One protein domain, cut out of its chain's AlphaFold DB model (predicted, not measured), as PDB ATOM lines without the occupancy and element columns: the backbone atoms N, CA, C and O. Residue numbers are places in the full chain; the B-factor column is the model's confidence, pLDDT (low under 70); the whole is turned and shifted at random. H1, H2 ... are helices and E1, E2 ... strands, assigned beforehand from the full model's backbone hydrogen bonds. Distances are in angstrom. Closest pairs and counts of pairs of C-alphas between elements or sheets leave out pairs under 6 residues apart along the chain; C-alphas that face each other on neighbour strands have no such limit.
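This is residues 4 to 174 of the 290 residues of an uncharacterized protein of Methylobacter sp (UniProt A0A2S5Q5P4). A small three-stranded sheet with H1, H2, H3 and H7 forms a head at one end, and the long helix H4 leads away from it as an arm, sticking out freely at residues 92 to 98. H5 folds back on the far part of H4, and a long unnamed stretch, residues 129 to 150, returns towards the head. The printed part has 171 residues, with seven named helices and three strands in the order H1 H2 E1 E2 H3 H4 H5 H6 E3 H7; the sheet order is E2 E1 E3, antiparallel, and the class is mostly helix. The whole is only just loose, close to extended, with a radius of gyration of the C-alphas of 23.0 A and an elongated outline of 74 by 38 by 22 A.

In the sheet, E1, residues 54 to 57, is the inner strand. E2, residues 64 to 66, forms an antiparallel hairpin with E1, with N 56 and O 65 at 2.9 A, within hydrogen-bond range. E3, residues 160 to 163, is antiparallel to E1, with N 55 and O 161 at 2.8 A, within hydrogen-bond range. H3, residues 68 to 82, is on the sheet, making two layers, helix and sheet; the closest C-alphas of H3 and E1, Arg 71 and Trp 54, are 5.7 A apart. H1, residues 6 to 14, only grazes the sheet with residues 6 to 9. H2, residues 25 to 46, is the hub, touching three helices. It touches H3 with its residues 33 to 41 alone, at a steep tilt of 44 degrees, opposite ways; the closest C-alphas, Ala 38 and Ala 82, are 4.2 A apart. It touches H1 at a steep tilt of 69 degrees, only just short of about perpendicular, the closest C-alphas being Ala 36 and Ala 14, 5.0 A. H4, residues 84 to 111, touches H2 with residues 84 to 85 alone, C-alphas 85 and 31 being closest at 5.8 A. H5, residues 118 to 128, forms a helical hairpin with H4, at a steep tilt of 41 degrees; the closest C-alphas, Leu 124 and Ser 107, are 6.1 A apart. H7, residues 164 to 173, is near H1 and H2. H6, residues 151 to 154, touches no helix. Every O i to N i+4 pair is within hydrogen-bond range in H1, H2, H4, H5 and H7; H3 has 9 of 11, and H6 is too short for such a pair.

H1 begins at C-alpha 6, (38.518, 54.957, 139.798). H2 is 31.8 A long, H3 21.3 A and H4 40.2 A, ending at C-alpha 111, (78.120, 68.072, 175.436). E1 and E3 are each 10.5 A long. H7 ends at C-alpha 173, (30.936, 69.232, 131.160).

The C-alphas of Thr 61 and Pro 114 are the two farthest apart, 75.2 A. The printed part has no cut, and the link from H5 to H6 is long. The mean pLDDT of the printed part is 84.4; residues 130 to 155 are under 70.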
ATOM      1  N   VAL A   4      36.346  52.064 133.097       96.38
ATOM      2  CA  VAL A   4      37.500  52.808 133.606       96.38
ATOM      3  C   VAL A   4      37.466  52.731 135.117       96.38
ATOM      4  O   VAL A   4      36.470  53.112 135.734       96.38
ATOM      5  N   SER A   5      38.541  52.231 135.721       95.88
ATOM      6  CA  SER A   5      38.630  52.162 137.181       95.88
ATOM      7  C   SER A   5      38.748  53.556 137.797       95.88
ATOM      8  O   SER A   5      39.278  54.475 137.174       95.88
ATOM      9  N   LEU A   6      38.335  53.705 139.059       95.81
ATOM     10  CA  LEU A   6      38.518  54.957 139.798       95.81
ATOM     11  C   LEU A   6      40.000  55.379 139.836       95.81
ATOM     12  O   LEU A   6      40.302  56.565 139.784       95.81
ATOM     13  N   HIS A   7      40.930  54.419 139.856       93.94
ATOM     14  CA  HIS A   7      42.366  54.703 139.738       93.94
ATOM     15  C   HIS A   7      42.747  55.367 138.428       93.94
ATOM     16  O   HIS A   7      43.458  56.364 138.435       93.94
ATOM     17  N   GLU A   8      42.312  54.777 137.315       94.94
ATOM     18  CA  GLU A   8      42.617  55.284 135.983       94.94
ATOM     19  C   GLU A   8      42.037  56.684 135.818       94.94
ATOM     20  O   GLU A   8      42.721  57.564 135.304       94.94
ATOM     21  N   THR A   9      40.824  56.915 136.326       97.00
ATOM     22  CA  THR A   9      40.220  58.249 136.372       97.00
ATOM     23  C   THR A   9      41.093  59.232 137.148       97.00
ATOM     24  O   THR A   9      41.410  60.297 136.629       97.00
ATOM     25  N   LEU A  10      41.518  58.882 138.364       96.12
ATOM     26  CA  LEU A  10      42.314  59.780 139.203       96.12
ATOM     27  C   LEU A  10      43.707  60.047 138.640       96.12
ATOM     28  O   LEU A  10      44.121  61.198 138.644       96.12
ATOM     29  N   ASN A  11      44.398  59.036 138.107       94.00
ATOM     30  CA  ASN A  11      45.679  59.235 137.423       94.00
ATOM     31  C   ASN A  11      45.513  60.170 136.223       94.00
ATOM     32  O   ASN A  11      46.283  61.105 136.057       94.00
ATOM     33  N   SER A  12      44.461  59.960 135.428       96.62
ATOM     34  CA  SER A  12      44.194  60.779 134.249       96.62
ATOM     35  C   SER A  12      43.946  62.251 134.586       96.62
ATOM     36  O   SER A  12      44.360  63.124 133.827       96.62
ATOM     37  N   VAL A  13      43.295  62.532 135.720       97.38
ATOM     38  CA  VAL A  13      43.119  63.900 136.230       97.38
ATOM     39  C   VAL A  13      44.422  64.427 136.841       97.38
ATOM     40  O   VAL A  13      44.805  65.560 136.570       97.38
ATOM     41  N   ALA A  14      45.133  63.609 137.624       94.12
ATOM     42  CA  ALA A  14      46.392  63.970 138.280       94.12
ATOM     43  C   ALA A  14      47.492  64.357 137.279       94.12
ATOM     44  O   ALA A  14      48.241  65.297 137.538       94.12
ATOM     45  N   ASP A  15      47.543  63.708 136.113       93.88
ATOM     46  CA  ASP A  15      48.455  64.055 135.015       93.88
ATOM     47  C   ASP A  15      48.268  65.502 134.522       93.88
ATOM     48  O   ASP A  15      49.197  66.109 133.986       93.88
ATOM     49  N   CYS A  16      47.075  66.074 134.709       96.06
ATOM     50  CA  CYS A  16      46.749  67.450 134.346       96.06
ATOM     51  C   CYS A  16      46.885  68.446 135.512       96.06
ATOM     52  O   CYS A  16      46.743  69.652 135.296       96.06
ATOM     53  N   VAL A  17      47.155  67.976 136.734       95.19
ATOM     54  CA  VAL A  17      47.332  68.832 137.911       95.19
ATOM     55  C   VAL A  17      48.742  69.427 137.929       95.19
ATOM     56  O   VAL A  17      49.757  68.727 137.896       95.19
ATOM     57  N   THR A  18      48.812  70.755 138.015       93.75
ATOM     58  CA  THR A  18      50.072  71.498 138.124       93.75
ATOM     59  C   THR A  18      50.428  71.767 139.578       93.75
ATOM     60  O   THR A  18      49.742  72.536 140.248       93.75
ATOM     61  N   VAL A  19      51.546  71.212 140.036       89.19
ATOM     62  CA  VAL A  19      52.081  71.444 141.386       89.19
ATOM     63  C   VAL A  19      53.300  72.366 141.352       89.19
ATOM     64  O   VAL A  19      53.985  72.484 140.334       89.19
ATOM     65  N   SER A  20      53.562  73.050 142.468       85.56
ATOM     66  CA  SER A  20      54.719  73.943 142.615       85.56
ATOM     67  C   SER A  20      56.044  73.177 142.433       85.56
ATOM     68  O   SER A  20      56.192  72.096 143.003       85.56
ATOM     69  N   PRO A  21      57.050  73.740 141.732       74.25
ATOM     70  CA  PRO A  21      58.333  73.078 141.450       74.25
ATOM     71  C   PRO A  21      59.242  72.866 142.676       74.25
ATOM     72  O   PRO A  21      60.376  72.426 142.525       74.25
ATOM     73  N   SER A  22      58.790  73.227 143.878       75.62
ATOM     74  CA  SER A  22      59.557  73.099 145.120       75.62
ATOM     75  C   SER A  22      59.473  71.719 145.779       75.62
ATOM     76  O   SER A  22      60.265  71.462 146.680       75.62
ATOM     77  N   ALA A  23      58.511  70.882 145.386       74.38
ATOM     78  CA  ALA A  23      58.376  69.518 145.893       74.38
ATOM     79  C   ALA A  23      59.382  68.579 145.210       74.38
ATOM     80  O   ALA A  23      59.731  68.773 144.039       74.38
ATOM     81  N   ASP A  24      59.838  67.558 145.937       81.56
ATOM     82  CA  ASP A  24      60.538  66.443 145.305       81.56
ATOM     83  C   ASP A  24      59.591  65.670 144.361       81.56
ATOM     84  O   ASP A  24      58.375  65.872 144.371       81.56
ATOM     85  N   ALA A  25      60.142  64.845 143.465       76.44
ATOM     86  CA  ALA A  25      59.338  64.189 142.429       76.44
ATOM     87  C   ALA A  25      58.267  63.247 143.012       76.44
ATOM     88  O   ALA A  25      57.165  63.180 142.471       76.44
ATOM     89  N   ASP A  26      58.571  62.567 144.120       70.94
ATOM     90  CA  ASP A  26      57.657  61.613 144.749       70.94
ATOM     91  C   ASP A  26      56.539  62.357 145.508       70.94
ATOM     92  O   ASP A  26      55.358  62.032 145.380       70.94
ATOM     93  N   GLU A  27      56.891  63.419 146.235       81.31
ATOM     94  CA  GLU A  27      55.981  64.326 146.933       81.31
ATOM     95  C   GLU A  27      55.048  65.048 145.948       81.31
ATOM     96  O   GLU A  27      53.854  65.214 146.211       81.31
ATOM     97  N   ALA A  28      55.566  65.434 144.779       82.81
ATOM     98  CA  ALA A  28      54.784  66.045 143.713       82.81
ATOM     99  C   ALA A  28      53.683  65.107 143.194       82.81
ATOM    100  O   ALA A  28      52.549  65.550 143.002       82.81
ATOM    101  N   ASP A  29      53.984  63.824 142.989       82.38
ATOM    102  CA  ASP A  29      53.005  62.843 142.512       82.38
ATOM    103  C   ASP A  29      51.954  62.515 143.586       82.38
ATOM    104  O   ASP A  29      50.753  62.467 143.299       82.38
ATOM    105  N   GLU A  30      52.383  62.381 144.845       86.12
ATOM    106  CA  GLU A  30      51.506  62.233 146.011       86.12
ATOM    107  C   GLU A  30      50.510  63.403 146.138       86.12
ATOM    108  O   GLU A  30      49.307  63.197 146.360       86.12
ATOM    109  N   LEU A  31      50.995  64.636 145.959       88.94
ATOM    110  CA  LEU A  31      50.185  65.848 146.000       88.94
ATOM    111  C   LEU A  31      49.190  65.907 144.836       88.94
ATOM    112  O   LEU A  31      47.996  66.097 145.077       88.94
ATOM    113  N   LYS A  32      49.647  65.691 143.594       90.81
ATOM    114  CA  LYS A  32      48.777  65.695 142.402       90.81
ATOM    115  C   LYS A  32      47.621  64.718 142.543       90.81
ATOM    116  O   LYS A  32      46.484  65.052 142.222       90.81
ATOM    117  N   PHE A  33      47.900  63.514 143.039       91.31
ATOM    118  CA  PHE A  33      46.875  62.493 143.212       91.31
ATOM    119  C   PHE A  33      45.848  62.890 144.287       91.31
ATOM    120  O   PHE A  33      44.642  62.718 144.096       91.31
ATOM    121  N   SER A  34      46.309  63.474 145.399       92.81
ATOM    122  CA  SER A  34      45.437  64.023 146.447       92.81
ATOM    123  C   SER A  34      44.562  65.165 145.913       92.81
ATOM    124  O   SER A  34      43.366  65.205 146.195       92.81
ATOM    125  N   GLU A  35      45.122  66.073 145.113       95.38
ATOM    126  CA  GLU A  35      44.383  67.182 144.495       95.38
ATOM    127  C   GLU A  35      43.366  66.691 143.458       95.38
ATOM    128  O   GLU A  35      42.210  67.111 143.491       95.38
ATOM    129  N   ALA A  36      43.740  65.735 142.605       96.12
ATOM    130  CA  ALA A  36      42.827  65.105 141.654       96.12
ATOM    131  C   ALA A  36      41.619  64.468 142.358       96.12
ATOM    132  O   ALA A  36      40.475  64.658 141.937       96.12
ATOM    133  N   ALA A  37      41.852  63.763 143.470       96.12
ATOM    134  CA  ALA A  37      40.779  63.194 144.279       96.12
ATOM    135  C   ALA A  37      39.884  64.271 144.908       96.12
ATOM    136  O   ALA A  37      38.668  64.086 144.955       96.12
ATOM    137  N   ALA A  38      40.456  65.393 145.358       96.88
ATOM    138  CA  ALA A  38      39.699  66.514 145.908       96.88
ATOM    139  C   ALA A  38      38.791  67.167 144.855       96.88
ATOM    140  O   ALA A  38      37.593  67.307 145.101       96.88
ATOM    141  N   ILE A  39      39.338  67.478 143.675       97.25
ATOM    142  CA  ILE A  39      38.596  68.051 142.542       97.25
ATOM    143  C   ILE A  39      37.452  67.116 142.143       97.25
ATOM    144  O   ILE A  39      36.295  67.526 142.049       97.25
ATOM    145  N   PHE A  40      37.756  65.831 141.949       97.12
ATOM    146  CA  PHE A  40      36.757  64.869 141.503       97.12
ATOM    147  C   PHE A  40      35.670  64.630 142.561       97.12
ATOM    148  O   PHE A  40      34.484  64.589 142.228       97.12
ATOM    149  N   HIS A  41      36.050  64.545 143.843       97.56
ATOM    150  CA  HIS A  41      35.105  64.481 144.957       97.56
ATOM    151  C   HIS A  41      34.163  65.684 144.972       97.56
ATOM    152  O   HIS A  41      32.955  65.501 145.082       97.56
ATOM    153  N   GLU A  42      34.710  66.898 144.895       97.25
ATOM    154  CA  GLU A  42      33.948  68.142 144.982       97.25
ATOM    155  C   GLU A  42      32.880  68.211 143.891       97.25
ATOM    156  O   GLU A  42      31.704  68.441 144.185       97.25
ATOM    157  N   VAL A  43      33.256  67.928 142.642       97.06
ATOM    158  CA  VAL A  43      32.316  67.962 141.518       97.06
ATOM    159  C   VAL A  43      31.250  66.874 141.664       97.06
ATOM    160  O   VAL A  43      30.058  67.161 141.553       97.06
ATOM    161  N   LEU A  44      31.625  65.637 142.002       96.31
ATOM    162  CA  LEU A  44      30.634  64.589 142.262       96.31
ATOM    163  C   LEU A  44      29.704  64.972 143.422       96.31
ATOM    164  O   LEU A  44      28.490  64.790 143.324       96.31
ATOM    165  N   HIS A  45      30.236  65.515 144.515       96.69
ATOM    166  CA  HIS A  45      29.460  65.916 145.683       96.69
ATOM    167  C   HIS A  45      28.410  66.976 145.324       96.69
ATOM    168  O   HIS A  45      27.239  66.790 145.654       96.69
ATOM    169  N   ASN A  46      28.819  68.009 144.587       96.69
ATOM    170  CA  ASN A  46      27.985  69.158 144.239       96.69
ATOM    171  C   ASN A  46      26.906  68.852 143.185       96.69
ATOM    172  O   ASN A  46      25.891  69.546 143.148       96.69
ATOM    173  N   PHE A  47      27.082  67.811 142.362       95.94
ATOM    174  CA  PHE A  47      26.157  67.475 141.271       95.94
ATOM    175  C   PHE A  47      25.617  66.036 141.363       95.94
ATOM    176  O   PHE A  47      25.895  65.214 140.487       95.94
ATOM    177  N   PRO A  48      24.828  65.694 142.404       94.06
ATOM    178  CA  PRO A  48      24.365  64.326 142.654       94.06
ATOM    179  C   PRO A  48      23.535  63.723 141.518       94.06
ATOM    180  O   PRO A  48      23.710  62.545 141.206       94.06
ATOM    181  N   ASP A  49      22.690  64.528 140.873       93.81
ATOM    182  CA  ASP A  49      21.771  64.071 139.822       93.81
ATOM    183  C   ASP A  49      22.467  63.809 138.480       93.81
ATOM    184  O   ASP A  49      21.919  63.134 137.610       93.81
ATOM    185  N   LEU A  50      23.681  64.338 138.310       92.75
ATOM    186  CA  LEU A  50      24.464  64.244 137.076       92.75
ATOM    187  C   LEU A  50      25.685  63.334 137.230       92.75
ATOM    188  O   LEU A  50      26.517  63.271 136.328       92.75
ATOM    189  N   ARG A  51      25.807  62.616 138.355       92.31
ATOM    190  CA  ARG A  51      26.932  61.706 138.582       92.31
ATOM    191  C   ARG A  51      26.965  60.606 137.515       92.31
ATOM    192  O   ARG A  51      25.924  60.008 137.225       92.31
ATOM    193  N   PRO A  52      28.154  60.253 136.997       94.62
ATOM    194  CA  PRO A  52      28.304  59.035 136.221       94.62
ATOM    195  C   PRO A  52      27.913  57.827 137.081       94.62
ATOM    196  O   PRO A  52      28.102  57.807 138.303       94.62
ATOM    197  N   LYS A  53      27.340  56.806 136.437       95.69
ATOM    198  CA  LYS A  53      26.918  55.591 137.136       95.69
ATOM    199  C   LYS A  53      28.140  54.807 137.598       95.69
ATOM    200  O   LYS A  53      29.056  54.559 136.814       95.69
ATOM    201  N   TRP A  54      28.110  54.391 138.857       96.62
ATOM    202  CA  TRP A  54      29.173  53.599 139.452       96.62
ATOM    203  C   TRP A  54      29.026  52.129 139.080       96.62
ATOM    204  O   TRP A  54      27.923  51.573 139.072       96.62
ATOM    205  N   MET A  55      30.158  51.508 138.774       96.94
ATOM    206  CA  MET A  55      30.239  50.115 138.364       96.94
ATOM    207  C   MET A  55      31.241  49.364 139.224       96.94
ATOM    208  O   MET A  55      32.256  49.917 139.645       96.94
ATOM    209  N   GLU A  56      30.971  48.085 139.445       96.19
ATOM    210  CA  GLU A  56      31.847  47.171 140.168       96.19
ATOM    211  C   GLU A  56      32.137  45.934 139.317       96.19
ATOM    212  O   GLU A  56      31.231  45.374 138.694       96.19
ATOM    213  N   LEU A  57      33.392  45.478 139.322       91.88
ATOM    214  CA  LEU A  57      33.763  44.191 138.742       91.88
ATOM    215  C   LEU A  57      33.197  43.049 139.595       91.88
ATOM    216  O   LEU A  57      33.692  42.754 140.688       91.88
ATOM    217  N   ASN A  58      32.173  42.372 139.083       91.12
ATOM    218  CA  ASN A  58      31.605  41.204 139.732       91.12
ATOM    219  C   ASN A  58      32.613  40.043 139.699       91.12
ATOM    220  O   ASN A  58      33.039  39.599 138.634       91.12
ATOM    221  N   LYS A  59      32.970  39.531 140.881       86.31
ATOM    222  CA  LYS A  59      34.010  38.501 141.036       86.31
ATOM    223  C   LYS A  59      33.659  37.159 140.400       86.31
ATOM    224  O   LYS A  59      34.560  36.429 140.014       86.31
ATOM    225  N   GLU A  60      32.378  36.814 140.349       90.19
ATOM    226  CA  GLU A  60      31.931  35.503 139.872       90.19
ATOM    227  C   GLU A  60      31.801  35.477 138.354       90.19
ATOM    228  O   GLU A  60      32.148  34.492 137.716       90.19
ATOM    229  N   THR A  61      31.311  36.572 137.778       90.94
ATOM    230  CA  THR A  61      30.998  36.664 136.346       90.94
ATOM    231  C   THR A  61      32.078  37.374 135.536       90.94
ATOM    232  O   THR A  61      32.042  37.324 134.310       90.94
ATOM    233  N   GLY A  62      32.993  38.094 136.194       87.94
ATOM    234  CA  GLY A  62      33.976  38.960 135.541       87.94
ATOM    235  C   GLY A  62      33.356  40.153 134.802       87.94
ATOM    236  O   GLY A  62      34.046  40.821 134.038       87.94
ATOM    237  N   ARG A  63      32.057  40.418 134.991       91.62
ATOM    238  CA  ARG A  63      31.336  41.511 134.326       91.62
ATOM    239  C   ARG A  63      31.233  42.726 135.232       91.62
ATOM    240  O   ARG A  63      31.081  42.596 136.444       91.62
ATOM    241  N   TYR A  64      31.251  43.908 134.630       92.56
ATOM    242  CA  TYR A  64      30.979  45.151 135.341       92.56
ATOM    243  C   TYR A  64      29.474  45.326 135.514       92.56
ATOM    244  O   TYR A  64      28.720  45.262 134.542       92.56
ATOM    245  N   LEU A  65      29.038  45.509 136.756       94.88
ATOM    246  CA  LEU A  65      27.634  45.695 137.108       94.88
ATOM    247  C   LEU A  65      27.438  47.077 137.720       94.88
ATOM    248  O   LEU A  65      28.260  47.520 138.520       94.88
ATOM    249  N   LEU A  66      26.329  47.730 137.367       95.31
ATOM    250  CA  LEU A  66      25.906  48.960 138.032       95.31
ATOM    251  C   LEU A  66      25.561  48.631 139.482       95.31
ATOM    252  O   LEU A  66      24.740  47.747 139.737       95.31
ATOM    253  N   ASN A  67      26.198  49.325 140.418       93.88
ATOM    254  CA  ASN A  67      25.998  49.076 141.836       93.88
ATOM    255  C   ASN A  67      26.057  50.395 142.615       93.88
ATOM    256  O   ASN A  67      27.126  50.945 142.868       93.88
ATOM    257  N   ASP A  68      24.896  50.892 143.034       89.06
ATOM    258  CA  ASP A  68      24.814  52.140 143.796       89.06
ATOM    259  C   ASP A  68      25.454  52.024 145.187       89.06
ATOM    260  O   ASP A  68      25.861  53.035 145.750       89.06
ATOM    261  N   ALA A  69      25.617  50.816 145.739       90.75
ATOM    262  CA  ALA A  69      26.304  50.647 147.019       90.75
ATOM    263  C   ALA A  69      27.802  50.979 146.913       90.75
ATOM    264  O   ALA A  69      28.380  51.500 147.867       90.75
ATOM    265  N   VAL A  70      28.434  50.744 145.751       94.06
ATOM    266  CA  VAL A  70      29.848  51.117 145.566       94.06
ATOM    267  C   VAL A  70      30.047  52.607 145.313       94.06
ATOM    268  O   VAL A  70      31.172  53.087 145.414       94.06
ATOM    269  N   ARG A  71      28.975  53.361 145.036       94.44
ATOM    270  CA  ARG A  71      29.039  54.826 144.969       94.44
ATOM    271  C   ARG A  71      29.421  55.404 146.319       94.44
ATOM    272  O   ARG A  71      30.328  56.224 146.386       94.44
ATOM    273  N   ASP A  72      28.720  55.005 147.376       93.31
ATOM    274  CA  ASP A  72      28.946  55.566 148.708       93.31
ATOM    275  C   ASP A  72      30.357  55.186 149.199       93.31
ATOM    276  O   ASP A  72      31.105  56.046 149.660       93.31
ATOM    277  N   GLU A  73      30.779  53.940 148.946       93.12
ATOM    278  CA  GLU A  73      32.156  53.473 149.159       93.12
ATOM    279  C   GLU A  73      33.189  54.306 148.371       93.12
ATOM    280  O   GLU A  73      34.195  54.752 148.927       93.12
ATOM    281  N   GLY A  74      32.943  54.552 147.083       94.19
ATOM    282  CA  GLY A  74      33.822  55.341 146.222       94.19
ATOM    283  C   GLY A  74      33.921  56.811 146.639       94.19
ATOM    284  O   GLY A  74      35.013  57.379 146.629       94.19
ATOM    285  N   MET A  75      32.815  57.417 147.078       95.88
ATOM    286  CA  MET A  75      32.802  58.780 147.619       95.88
ATOM    287  C   MET A  75      33.604  58.873 148.922       95.88
ATOM    288  O   MET A  75      34.397  59.800 149.082       95.88
ATOM    289  N   GLU A  76      33.475  57.899 149.828       93.12
ATOM    290  CA  GLU A  76      34.301  57.838 151.041       93.12
ATOM    291  C   GLU A  76      35.796  57.696 150.718       93.12
ATOM    292  O   GLU A  76      36.635  58.350 151.343       93.12
ATOM    293  N   MET A  77      36.147  56.868 149.725       92.56
ATOM    294  CA  MET A  77      37.528  56.751 149.248       92.56
ATOM    295  C   MET A  77      38.055  58.085 148.734       92.56
ATOM    296  O   MET A  77      39.157  58.481 149.108       92.56
ATOM    297  N   LEU A  78      37.270  58.791 147.920       95.00
ATOM    298  CA  LEU A  78      37.647  60.093 147.384       95.00
ATOM    299  C   LEU A  78      37.883  61.127 148.491       95.00
ATOM    300  O   LEU A  78      38.915  61.787 148.474       95.00
ATOM    301  N   ILE A  79      37.012  61.199 149.504       94.62
ATOM    302  CA  ILE A  79      37.216  62.061 150.686       94.62
ATOM    303  C   ILE A  79      38.531  61.717 151.388       94.62
ATOM    304  O   ILE A  79      39.290  62.603 151.799       94.62
ATOM    305  N   HIS A  80      38.813  60.423 151.552       90.56
ATOM    306  CA  HIS A  80      40.043  60.005 152.201       90.56
ATOM    307  C   HIS A  80      41.273  60.416 151.390       90.56
ATOM    308  O   HIS A  80      42.179  61.031 151.959       90.56
ATOM    309  N   MET A  81      41.289  60.116 150.091       90.38
ATOM    310  CA  MET A  81      42.392  60.437 149.183       90.38
ATOM    311  C   MET A  81      42.602  61.949 149.073       90.38
ATOM    312  O   MET A  81      43.735  62.397 149.195       90.38
ATOM    313  N   ALA A  82      41.526  62.736 148.995       94.25
ATOM    314  CA  ALA A  82      41.564  64.197 148.919       94.25
ATOM    315  C   ALA A  82      42.344  64.855 150.068       94.25
ATOM    316  O   ALA A  82      43.030  65.856 149.880       94.25
ATOM    317  N   GLY A  83      42.243  64.295 151.278       89.38
ATOM    318  CA  GLY A  83      42.944  64.810 152.455       89.38
ATOM    319  C   GLY A  83      44.214  64.047 152.827       89.38
ATOM    320  O   GLY A  83      44.781  64.331 153.883       89.38
ATOM    321  N   TRP A  84      44.616  63.038 152.049       88.12
ATOM    322  CA  TRP A  84      45.694  62.132 152.438       88.12
ATOM    323  C   TRP A  84      47.037  62.852 152.507       88.12
ATOM    324  O   TRP A  84      47.653  62.844 153.572       88.12
ATOM    325  N   TYR A  85      47.415  63.567 151.445       87.31
ATOM    326  CA  TYR A  85      48.701  64.258 151.386       87.31
ATOM    327  C   TYR A  85      48.881  65.242 152.546       87.31
ATOM    328  O   TYR A  85      49.910  65.261 153.215       87.31
ATOM    329  N   LYS A  86      47.849  66.035 152.861       87.56
ATOM    330  CA  LYS A  86      47.895  66.994 153.977       87.56
ATOM    331  C   LYS A  86      48.121  66.312 155.331       87.56
ATOM    332  O   LYS A  86      48.859  66.831 156.167       87.56
ATOM    333  N   ARG A  87      47.470  65.170 155.577       87.19
ATOM    334  CA  ARG A  87      47.659  64.411 156.824       87.19
ATOM    335  C   ARG A  87      49.057  63.809 156.890       87.19
ATOM    336  O   ARG A  87      49.694  63.906 157.931       87.19
ATOM    337  N   GLU A  88      49.520  63.239 155.783       83.50
ATOM    338  CA  GLU A  88      50.829  62.601 155.691       83.50
ATOM    339  C   GLU A  88      51.967  63.622 155.828       83.50
ATOM    340  O   GLU A  88      52.854  63.440 156.652       83.50
ATOM    341  N   SER A  89      51.905  64.750 155.119       80.88
ATOM    342  CA  SER A  89      52.872  65.854 155.246       80.88
ATOM    343  C   SER A  89      52.918  66.440 156.658       80.88
ATOM    344  O   SER A  89      54.002  66.665 157.191       80.88
ATOM    345  N   THR A  90      51.761  66.629 157.304       80.44
ATOM    346  CA  THR A  90      51.704  67.075 158.708       80.44
ATOM    347  C   THR A  90      52.385  66.058 159.621       80.44
ATOM    348  O   THR A  90      53.233  66.425 160.428       80.44
ATOM    349  N   PHE A  91      52.080  64.772 159.441       78.88
ATOM    350  CA  PHE A  91      52.681  63.690 160.211       78.88
ATOM    351  C   PHE A  91      54.201  63.574 159.990       78.88
ATOM    352  O   PHE A  91      54.951  63.412 160.953       78.88
ATOM    353  N   ARG A  92      54.682  63.715 158.745       79.31
ATOM    354  CA  ARG A  92      56.116  63.759 158.405       79.31
ATOM    355  C   ARG A  92      56.801  64.950 159.080       79.31
ATOM    356  O   ARG A  92      57.867  64.781 159.664       79.31
ATOM    357  N   ALA A  93      56.177  66.129 159.054       79.88
ATOM    358  CA  ALA A  93      56.707  67.331 159.695       79.88
ATOM    359  C   ALA A  93      56.764  67.206 161.228       79.88
ATOM    360  O   ALA A  93      57.760  67.602 161.836       79.88
ATOM    361  N   GLU A  94      55.731  66.636 161.854       80.56
ATOM    362  CA  GLU A  94      55.702  66.341 163.293       80.56
ATOM    363  C   GLU A  94      56.780  65.321 163.670       80.56
ATOM    364  O   GLU A  94      57.562  65.568 164.585       80.56
ATOM    365  N   THR A  95      56.905  64.238 162.899       80.50
ATOM    366  CA  THR A  95      57.938  63.212 163.113       80.50
ATOM    367  C   THR A  95      59.339  63.807 162.999       80.50
ATOM    368  O   THR A  95      60.165  63.610 163.885       80.50
ATOM    369  N   HIS A  96      59.605  64.593 161.952       79.69
ATOM    370  CA  HIS A  96      60.893  65.259 161.771       79.69
ATOM    371  C   HIS A  96      61.185  66.252 162.907       79.69
ATOM    372  O   HIS A  96      62.324  66.388 163.353       79.69
ATOM    373  N   ARG A  97      60.163  66.959 163.404       80.31
ATOM    374  CA  ARG A  97      60.301  67.865 164.547       80.31
ATOM    375  C   ARG A  97      60.659  67.110 165.827       80.31
ATOM    376  O   ARG A  97      61.565  67.547 166.532       80.31
ATOM    377  N   ASP A  98      59.980  66.008 166.117       81.06
ATOM    378  CA  ASP A  98      60.244  65.191 167.303       81.06
ATOM    379  C   ASP A  98      61.631  64.535 167.236       81.06
ATOM    380  O   ASP A  98      62.370  64.540 168.224       81.06
ATOM    381  N   GLU A  99      62.029  64.050 166.056       83.56
ATOM    382  CA  GLU A  99      63.380  63.546 165.793       83.56
ATOM    383  C   GLU A  99      64.434  64.643 166.027       83.56
ATOM    384  O   GLU A  99      65.427  64.408 166.720       83.56
ATOM    385  N   GLN A 100      64.202  65.864 165.536       84.75
ATOM    386  CA  GLN A 100      65.118  66.986 165.752       84.75
ATOM    387  C   GLN A 100      65.215  67.378 167.233       84.75
ATOM    388  O   GLN A 100      66.317  67.592 167.735       84.75
ATOM    389  N   LEU A 101      64.090  67.421 167.957       89.19
ATOM    390  CA  LEU A 101      64.077  67.704 169.396       89.19
ATOM    391  C   LEU A 101      64.863  66.655 170.185       89.19
ATOM    392  O   LEU A 101      65.602  67.008 171.105       89.19
ATOM    393  N   PHE A 102      64.736  65.379 169.817       89.12
ATOM    394  CA  PHE A 102      65.522  64.306 170.412       89.12
ATOM    395  C   PHE A 102      67.022  64.486 170.147       89.12
ATOM    396  O   PHE A 102      67.821  64.391 171.080       89.12
ATOM    397  N   ILE A 103      67.407  64.783 168.900       87.81
ATOM    398  CA  ILE A 103      68.807  65.016 168.516       87.81
ATOM    399  C   ILE A 103      69.395  66.193 169.300       87.81
ATOM    400  O   ILE A 103      70.495  66.071 169.846       87.81
ATOM    401  N   ASP A 104      68.672  67.309 169.387       91.62
ATOM    402  CA  ASP A 104      69.119  68.517 170.081       91.62
ATOM    403  C   ASP A 104      69.264  68.267 171.588       91.62
ATOM    404  O   ASP A 104      70.298  68.591 172.180       91.62
ATOM    405  N   TRP A 105      68.262  67.625 172.200       95.44
ATOM    406  CA  TRP A 105      68.287  67.247 173.612       95.44
ATOM    407  C   TRP A 105      69.470  66.328 173.926       95.44
ATOM    408  O   TRP A 105      70.262  66.619 174.826       95.44
ATOM    409  N   ARG A 106      69.636  65.249 173.153       95.06
ATOM    410  CA  ARG A 106      70.679  64.249 173.390       95.06
ATOM    411  C   ARG A 106      72.077  64.809 173.141       95.06
ATOM    412  O   ARG A 106      72.994  64.541 173.913       95.06
ATOM    413  N   SER A 107      72.242  65.633 172.109       94.12
ATOM    414  CA  SER A 107      73.511  66.316 171.837       94.12
ATOM    415  C   SER A 107      73.881  67.271 172.973       94.12
ATOM    416  O   SER A 107      75.032  67.287 173.405       94.12
ATOM    417  N   GLY A 108      72.907  68.030 173.489       96.25
ATOM    418  CA  GLY A 108      73.101  68.908 174.642       96.25
ATOM    419  C   GLY A 108      73.503  68.144 175.905       96.25
ATOM    420  O   GLY A 108      74.432  68.553 176.598       96.25
ATOM    421  N   GLU A 109      72.861  67.003 176.168       97.19
ATOM    422  CA  GLU A 109      73.199  66.125 177.293       97.19
ATOM    423  C   GLU A 109      74.643  65.607 177.205       97.19
ATOM    424  O   GLU A 109      75.380  65.674 178.188       97.19
ATOM    425  N   LEU A 110      75.070  65.125 176.032       96.25
ATOM    426  CA  LEU A 110      76.433  64.627 175.820       96.25
ATOM    427  C   LEU A 110      77.468  65.755 175.941       96.25
ATOM    428  O   LEU A 110      78.481  65.594 176.615       96.25
ATOM    429  N   LEU A 111      77.208  66.925 175.354       96.38
ATOM    430  CA  LEU A 111      78.120  68.072 175.436       96.38
ATOM    431  C   LEU A 111      78.274  68.627 176.859       96.38
ATOM    432  O   LEU A 111      79.302  69.225 177.168       96.38
ATOM    433  N   ALA A 112      77.282  68.424 177.729       97.69
ATOM    434  CA  ALA A 112      77.347  68.837 179.128       97.69
ATOM    435  C   ALA A 112      78.198  67.899 180.008       97.69
ATOM    436  O   ALA A 112      78.514  68.255 181.148       97.69
ATOM    437  N   LYS A 113      78.576  66.708 179.524       97.50
ATOM    438  CA  LYS A 113      79.387  65.763 180.304       97.50
ATOM    439  C   LYS A 113      80.845  66.241 180.405       97.50
ATOM    440  O   LYS A 113      81.435  66.596 179.388       97.50
ATOM    441  N   PRO A 114      81.479  66.175 181.594       97.69
ATOM    442  CA  PRO A 114      82.890  66.548 181.760       97.69
ATOM    443  C   PRO A 114      83.864  65.703 180.925       97.69
ATOM    444  O   PRO A 114      84.926  66.181 180.532       97.69
ATOM    445  N   SER A 115      83.516  64.440 180.668       97.44
ATOM    446  CA  SER A 115      84.258  63.524 179.802       97.44
ATOM    447  C   SER A 115      83.293  62.543 179.147       97.44
ATOM    448  O   SER A 115      82.419  62.016 179.833       97.44
ATOM    449  N   LEU A 116      83.492  62.273 177.858       97.31
ATOM    450  CA  LEU A 116      82.737  61.277 177.096       97.31
ATOM    451  C   LEU A 116      83.560  59.999 176.937       97.31
ATOM    452  O   LEU A 116      84.768  60.073 176.668       97.31
ATOM    453  N   ASP A 117      82.914  58.842 177.050       97.38
ATOM    454  CA  ASP A 117      83.520  57.582 176.620       97.38
ATOM    455  C   ASP A 117      83.548  57.467 175.079       97.38
ATOM    456  O   ASP A 117      83.038  58.321 174.347       97.38
ATOM    457  N   ASP A 118      84.203  56.436 174.544       96.44
ATOM    458  CA  ASP A 118      84.352  56.291 173.091       96.44
ATOM    459  C   ASP A 118      83.030  55.973 172.374       96.44
ATOM    460  O   ASP A 118      82.861  56.334 171.205       96.44
ATOM    461  N   HIS A 119      82.074  55.344 173.064       95.06
ATOM    462  CA  HIS A 119      80.734  55.115 172.531       95.06
ATOM    463  C   HIS A 119      79.964  56.437 172.434       95.06
ATOM    464  O   HIS A 119      79.384  56.738 171.395       95.06
ATOM    465  N   GLU A 120      80.017  57.262 173.473       96.00
ATOM    466  CA  GLU A 120      79.363  58.567 173.539       96.00
ATOM    467  C   GLU A 120      79.959  59.580 172.554       96.00
ATOM    468  O   GLU A 120      79.220  60.329 171.915       96.00
ATOM    469  N   LYS A 121      81.284  59.575 172.348       96.25
ATOM    470  CA  LYS A 121      81.927  60.369 171.282       96.25
ATOM    471  C   LYS A 121      81.422  59.961 169.902       96.25
ATOM    472  O   LYS A 121      81.186  60.818 169.050       96.25
ATOM    473  N   LYS A 122      81.268  58.652 169.672       93.50
ATOM    474  CA  LYS A 122      80.739  58.124 168.414       93.50
ATOM    475  C   LYS A 122      79.277  58.523 168.230       93.50
ATOM    476  O   LYS A 122      78.926  58.988 167.153       93.50
ATOM    477  N   GLU A 123      78.457  58.387 169.268       91.75
ATOM    478  CA  GLU A 123      77.051  58.803 169.262       91.75
ATOM    479  C   GLU A 123      76.915  60.298 168.942       91.75
ATOM    480  O   GLU A 123      76.221  60.658 167.994       91.75
ATOM    481  N   LEU A 124      77.653  61.162 169.648       93.44
ATOM    482  CA  LEU A 124      77.659  62.604 169.403       93.44
ATOM    483  C   LEU A 124      78.102  62.938 167.973       93.44
ATOM    484  O   LEU A 124      77.518  63.813 167.338       93.44
ATOM    485  N   SER A 125      79.101  62.227 167.440       92.12
ATOM    486  CA  SER A 125      79.546  62.422 166.058       92.12
ATOM    487  C   SER A 125      78.453  62.084 165.041       92.12
ATOM    488  O   SER A 125      78.311  62.811 164.059       92.12
ATOM    489  N   VAL A 126      77.671  61.028 165.280       90.25
ATOM    490  CA  VAL A 126      76.533  60.662 164.422       90.25
ATOM    491  C   VAL A 126      75.431  61.724 164.508       90.25
ATOM    492  O   VAL A 126      74.993  62.229 163.476       90.25
ATOM    493  N   LEU A 127      75.055  62.147 165.722       89.00
ATOM    494  CA  LEU A 127      74.039  63.185 165.942       89.00
ATOM    495  C   LEU A 127      74.416  64.525 165.279       89.00
ATOM    496  O   LEU A 127      73.582  65.156 164.634       89.00
ATOM    497  N   GLN A 128      75.686  64.940 165.369       88.06
ATOM    498  CA  GLN A 128      76.177  66.191 164.776       88.06
ATOM    499  C   GLN A 128      76.229  66.170 163.248       88.06
ATOM    500  O   GLN A 128      76.024  67.206 162.615       88.06
ATOM    501  N   ARG A 129      76.494  65.009 162.640       86.38
ATOM    502  CA  ARG A 129      76.475  64.868 161.177       86.38
ATOM    503  C   ARG A 129      75.069  64.928 160.601       86.38
ATOM    504  O   ARG A 129      74.936  64.989 159.383       86.38
ATOM    505  N   ARG A 130      74.036  64.895 161.456       69.12
ATOM    506  CA  ARG A 130      72.636  64.707 161.052       69.12
ATOM    507  C   ARG A 130      72.460  63.495 160.136       69.12
ATOM    508  O   ARG A 130      71.464  63.390 159.426       69.12
ATOM    509  N   GLU A 131      73.419  62.572 160.167       60.47
ATOM    510  CA  GLU A 131      73.216  61.223 159.682       60.47
ATOM    511  C   GLU A 131      72.247  60.634 160.694       60.47
ATOM    512  O   GLU A 131      72.648  60.221 161.782       60.47
ATOM    513  N   ILE A 132      70.949  60.699 160.377       55.22
ATOM    514  CA  ILE A 132      69.934  59.957 161.115       55.22
ATOM    515  C   ILE A 132      70.500  58.541 161.209       55.22
ATOM    516  O   ILE A 132      70.747  57.934 160.161       55.22
ATOM    517  N   PRO A 133      70.797  58.020 162.414       45.31
ATOM    518  CA  PRO A 133      71.352  56.688 162.505       45.31
ATOM    519  C   PRO A 133      70.374  55.759 161.790       45.31
ATOM    520  O   PRO A 133      69.187  55.773 162.115       45.31
ATOM    521  N   GLU A 134      70.847  54.922 160.862       43.91
ATOM    522  CA  GLU A 134      70.000  53.923 160.180       43.91
ATOM    523  C   GLU A 134      69.196  53.063 161.181       43.91
ATOM    524  O   GLU A 134      68.180  52.468 160.839       43.91
ATOM    525  N   ARG A 135      69.628  53.022 162.451       38.06
ATOM    526  CA  ARG A 135      68.957  52.346 163.568       38.06
ATOM    527  C   ARG A 135      67.919  53.166 164.343       38.06
ATOM    528  O   ARG A 135      67.145  52.553 165.067       38.06
ATOM    529  N   ILE A 136      67.875  54.493 164.214       40.09
ATOM    530  CA  ILE A 136      66.759  55.317 164.728       40.09
ATOM    531  C   ILE A 136      65.669  55.474 163.655       40.09
ATOM    532  O   ILE A 136      64.522  55.777 163.967       40.09
ATOM    533  N   ALA A 137      65.961  55.094 162.408       36.22
ATOM    534  CA  ALA A 137      64.969  54.929 161.354       36.22
ATOM    535  C   ALA A 137      64.036  53.715 161.554       36.22
ATOM    536  O   ALA A 137      63.564  53.162 160.571       36.22
ATOM    537  N   VAL A 138      63.734  53.259 162.778       39.91
ATOM    538  CA  VAL A 138      62.670  52.260 162.971       39.91
ATOM    539  C   VAL A 138      62.029  52.359 164.363       39.91
ATOM    540  O   VAL A 138      62.442  51.700 165.313       39.91
ATOM    541  N   GLY A 139      60.909  53.076 164.466       26.53
ATOM    542  CA  GLY A 139      59.793  52.495 165.212       26.53
ATOM    543  C   GLY A 139      59.344  51.233 164.454       26.53
ATOM    544  O   GLY A 139      59.230  51.296 163.225       26.53
ATOM    545  N   PRO A 140      59.149  50.078 165.118       31.09
ATOM    546  CA  PRO A 140      58.884  48.803 164.459       31.09
ATOM    547  C   PRO A 140      57.586  48.903 163.655       31.09
ATOM    548  O   PRO A 140      56.496  48.967 164.216       31.09
ATOM    549  N   GLY A 141      57.713  48.929 162.327       33.22
ATOM    550  CA  GLY A 141      56.581  48.995 161.410       33.22
ATOM    551  C   GLY A 141      56.222  50.404 160.941       33.22
ATOM    552  O   GLY A 141      55.073  50.813 161.110       33.22
ATOM    553  N   ARG A 142      57.137  51.091 160.233       41.22
ATOM    554  CA  ARG A 142      56.738  52.083 159.211       41.22
ATOM    555  C   ARG A 142      56.003  51.351 158.102       41.22
ATOM    556  O   ARG A 142      56.523  50.990 157.053       41.22
ATOM    557  N   ASN A 143      54.772  51.032 158.436       39.22
ATOM    558  CA  ASN A 143      53.795  50.543 157.533       39.22
ATOM    559  C   ASN A 143      53.172  51.790 156.920       39.22
ATOM    560  O   ASN A 143      52.578  52.600 157.635       39.22
ATOM    561  N   ILE A 144      53.236  51.891 155.601       42.19
ATOM    562  CA  ILE A 144      52.383  52.787 154.809       42.19
ATOM    563  C   ILE A 144      50.890  52.597 155.213       42.19
ATOM    564  O   ILE A 144      50.055  53.460 154.991       42.19
ATOM    565  N   ASN A 145      50.561  51.493 155.909       35.97
ATOM    566  CA  ASN A 145      49.272  51.183 156.539       35.97
ATOM    567  C   ASN A 145      48.961  51.854 157.909       35.97
ATOM    568  O   ASN A 145      48.017  51.407 158.568       35.97
ATOM    569  N   SER A 146      49.726  52.831 158.418       40.53
ATOM    570  CA  SER A 146      49.382  53.506 159.698       40.53
ATOM    571  C   SER A 146      48.411  54.685 159.535       40.53
ATOM    572  O   SER A 146      47.653  54.997 160.457       40.53
ATOM    573  N   GLY A 147      48.307  55.245 158.326       40.88
ATOM    574  CA  GLY A 147      47.102  55.946 157.903       40.88
ATOM    575  C   GLY A 147      45.966  54.930 157.820       40.88
ATOM    576  O   GLY A 147      46.084  53.915 157.148       40.88
ATOM    577  N   LYS A 148      44.863  55.172 158.526       41.72
ATOM    578  CA  LYS A 148      43.702  54.279 158.737       41.72
ATOM    579  C   LYS A 148      43.059  53.644 157.478       41.72
ATOM    580  O   LYS A 148      42.105  52.881 157.620       41.72
ATOM    581  N   TYR A 149      43.546  53.940 156.274       44.28
ATOM    582  CA  TYR A 149      43.281  53.183 155.053       44.28
ATOM    583  C   TYR A 149      44.412  52.183 154.819       44.28
ATOM    584  O   TYR A 149      45.438  52.476 154.217       44.28
ATOM    585  N   ARG A 150      44.197  50.967 155.311       49.09
ATOM    586  CA  ARG A 150      45.003  49.807 154.942       49.09
ATOM    587  C   ARG A 150      44.998  49.626 153.413       49.09
ATOM    588  O   ARG A 150      43.980  49.848 152.757       49.09
ATOM    589  N   MET A 151      46.121  49.159 152.864       43.69
ATOM    590  CA  MET A 151      46.299  48.827 151.438       43.69
ATOM    591  C   MET A 151      45.233  47.861 150.893       43.69
ATOM    592  O   MET A 151      44.944  47.876 149.701       43.69
ATOM    593  N   ASP A 152      44.586  47.071 151.755       45.81
ATOM    594  CA  ASP A 152      43.445  46.221 151.388       45.81
ATOM    595  C   ASP A 152      42.243  47.019 150.832       45.81
ATOM    596  O   ASP A 152      41.568  46.539 149.921       45.81
ATOM    597  N   LYS A 153      42.024  48.261 151.292       54.78
ATOM    598  CA  LYS A 153      41.038  49.198 150.731       54.78
ATOM    599  C   LYS A 153      41.546  49.945 149.498       54.78
ATOM    600  O   LYS A 153      40.729  50.360 148.685       54.78
ATOM    601  N   LEU A 154      42.859  50.090 149.315       59.31
ATOM    602  CA  LEU A 154      43.417  50.709 148.105       59.31
ATOM    603  C   LEU A 154      43.206  49.793 146.877       59.31
ATOM    604  O   LEU A 154      42.814  50.252 145.813       59.31
ATOM    605  N   PHE A 155      43.255  48.466 147.013       69.12
ATOM    606  CA  PHE A 155      42.911  47.578 145.882       69.12
ATOM    607  C   PHE A 155      41.449  47.655 145.438       69.12
ATOM    608  O   PHE A 155      41.080  47.158 144.371       69.12
ATOM    609  N   ARG A 156      40.585  48.241 146.264       81.75
ATOM    610  CA  ARG A 156      39.164  48.331 145.975       81.75
ATOM    611  C   ARG A 156      38.855  49.382 144.917       81.75
ATOM    612  O   ARG A 156      37.998  49.112 144.079       81.75
ATOM    613  N   TYR A 157      39.592  50.493 144.866       82.06
ATOM    614  CA  TYR A 157      39.397  51.507 143.825       82.06
ATOM    615  C   TYR A 157      39.857  51.034 142.426       82.06
ATOM    616  O   TYR A 157      39.492  51.641 141.425       82.06
ATOM    617  N   TRP A 158      40.590  49.913 142.323       85.00
ATOM    618  CA  TRP A 158      40.819  49.208 141.046       85.00
ATOM    619  C   TRP A 158      39.622  48.375 140.583       85.00
ATOM    620  O   TRP A 158      39.530  48.029 139.410       85.00
ATOM    621  N   LYS A 159      38.712  48.027 141.496       90.88
ATOM    622  CA  LYS A 159      37.567  47.141 141.235       90.88
ATOM    623  C   LYS A 159      36.247  47.899 141.093       90.88
ATOM    624  O   LYS A 159      35.245  47.281 140.739       90.88
ATOM    625  N   ILE A 160      36.250  49.201 141.371       95.00
ATOM    626  CA  ILE A 160      35.119  50.106 141.170       95.00
ATOM    627  C   ILE A 160      35.511  51.190 140.167       95.00
ATOM    628  O   ILE A 160      36.691  51.513 140.023       95.00
ATOM    629  N   GLY A 161      34.535  51.738 139.462       96.44
ATOM    630  CA  GLY A 161      34.800  52.709 138.412       96.44
ATOM    631  C   GLY A 161      33.542  53.124 137.671       96.44
ATOM    632  O   GLY A 161      32.447  53.111 138.234       96.44
ATOM    633  N   PHE A 162      33.711  53.479 136.404       97.06
ATOM    634  CA  PHE A 162      32.690  54.126 135.588       97.06
ATOM    635  C   PHE A 162      32.686  53.578 134.166       97.06
ATOM    636  O   PHE A 162      33.650  52.956 133.717       97.06
ATOM    637  N   ASP A 163      31.587  53.813 133.454       95.50
ATOM    638  CA  ASP A 163      31.581  53.695 131.996       95.50
ATOM    639  C   ASP A 163      32.331  54.896 131.411       95.50
ATOM    640  O   ASP A 163      32.064  56.038 131.800       95.50
ATOM    641  N   LEU A 164      33.273  54.637 130.503       95.50
ATOM    642  CA  LEU A 164      34.184  55.636 129.951       95.50
ATOM    643  C   LEU A 164      33.421  56.794 129.312       95.50
ATOM    644  O   LEU A 164      33.697  57.946 129.626       95.50
ATOM    645  N   ALA A 165      32.466  56.506 128.424       95.25
ATOM    646  CA  ALA A 165      31.811  57.551 127.640       95.25
ATOM    647  C   ALA A 165      30.991  58.524 128.521       95.25
ATOM    648  O   ALA A 165      31.205  59.734 128.416       95.25
ATOM    649  N   PRO A 166      30.127  58.055 129.448       96.12
ATOM    650  CA  PRO A 166      29.463  58.939 130.407       96.12
ATOM    651  C   PRO A 166      30.429  59.682 131.336       96.12
ATOM    652  O   PRO A 166      30.180  60.842 131.656       96.12
ATOM    653  N   LEU A 167      31.519  59.038 131.768       97.31
ATOM    654  CA  LEU A 167      32.530  59.678 132.608       97.31
ATOM    655  C   LEU A 167      33.220  60.830 131.869       97.31
ATOM    656  O   LEU A 167      33.297  61.926 132.408       97.31
ATOM    657  N   VAL A 168      33.688  60.605 130.642       97.06
ATOM    658  CA  VAL A 168      34.355  61.631 129.825       97.06
ATOM    659  C   VAL A 168      33.416  62.802 129.548       97.06
ATOM    660  O   VAL A 168      33.804  63.955 129.715       97.06
ATOM    661  N   ALA A 169      32.154  62.530 129.198       96.44
ATOM    662  CA  ALA A 169      31.157  63.582 129.015       96.44
ATOM    663  C   ALA A 169      30.961  64.417 130.293       96.44
ATOM    664  O   ALA A 169      30.917  65.644 130.224       96.44
ATOM    665  N   PHE A 170      30.896  63.761 131.456       97.19
ATOM    666  CA  PHE A 170      30.795  64.423 132.756       97.19
ATOM    667  C   PHE A 170      32.020  65.296 133.055       97.19
ATOM    668  O   PHE A 170      31.869  66.473 133.373       97.19
ATOM    669  N   LEU A 171      33.233  64.755 132.931       96.94
ATOM    670  CA  LEU A 171      34.457  65.501 133.229       96.94
ATOM    671  C   LEU A 171      34.593  66.743 132.330       96.94
ATOM    672  O   LEU A 171      34.841  67.839 132.836       96.94
ATOM    673  N   ASN A 172      34.315  66.594 131.030       96.69
ATOM    674  CA  ASN A 172      34.300  67.695 130.066       96.69
ATOM    675  C   ASN A 172      33.231  68.748 130.392       96.69
ATOM    676  O   ASN A 172      33.505  69.947 130.334       96.69
ATOM    677  N   GLN A 173      32.023  68.324 130.778       97.06
ATOM    678  CA  GLN A 173      30.936  69.232 131.160       97.06
ATOM    679  C   GLN A 173      31.320  70.142 132.337       97.06
ATOM    680  O   GLN A 173      30.917  71.305 132.363       97.06
ATOM    681  N   TYR A 174      32.093  69.628 133.295       96.94
ATOM    682  CA  TYR A 174      32.521  70.374 134.484       96.94
ATOM    683  C   TYR A 174      33.923  70.979 134.368       96.94
ATOM    684  O   TYR A 174      34.432  71.519 135.348       96.94
TER     685      TYR A 174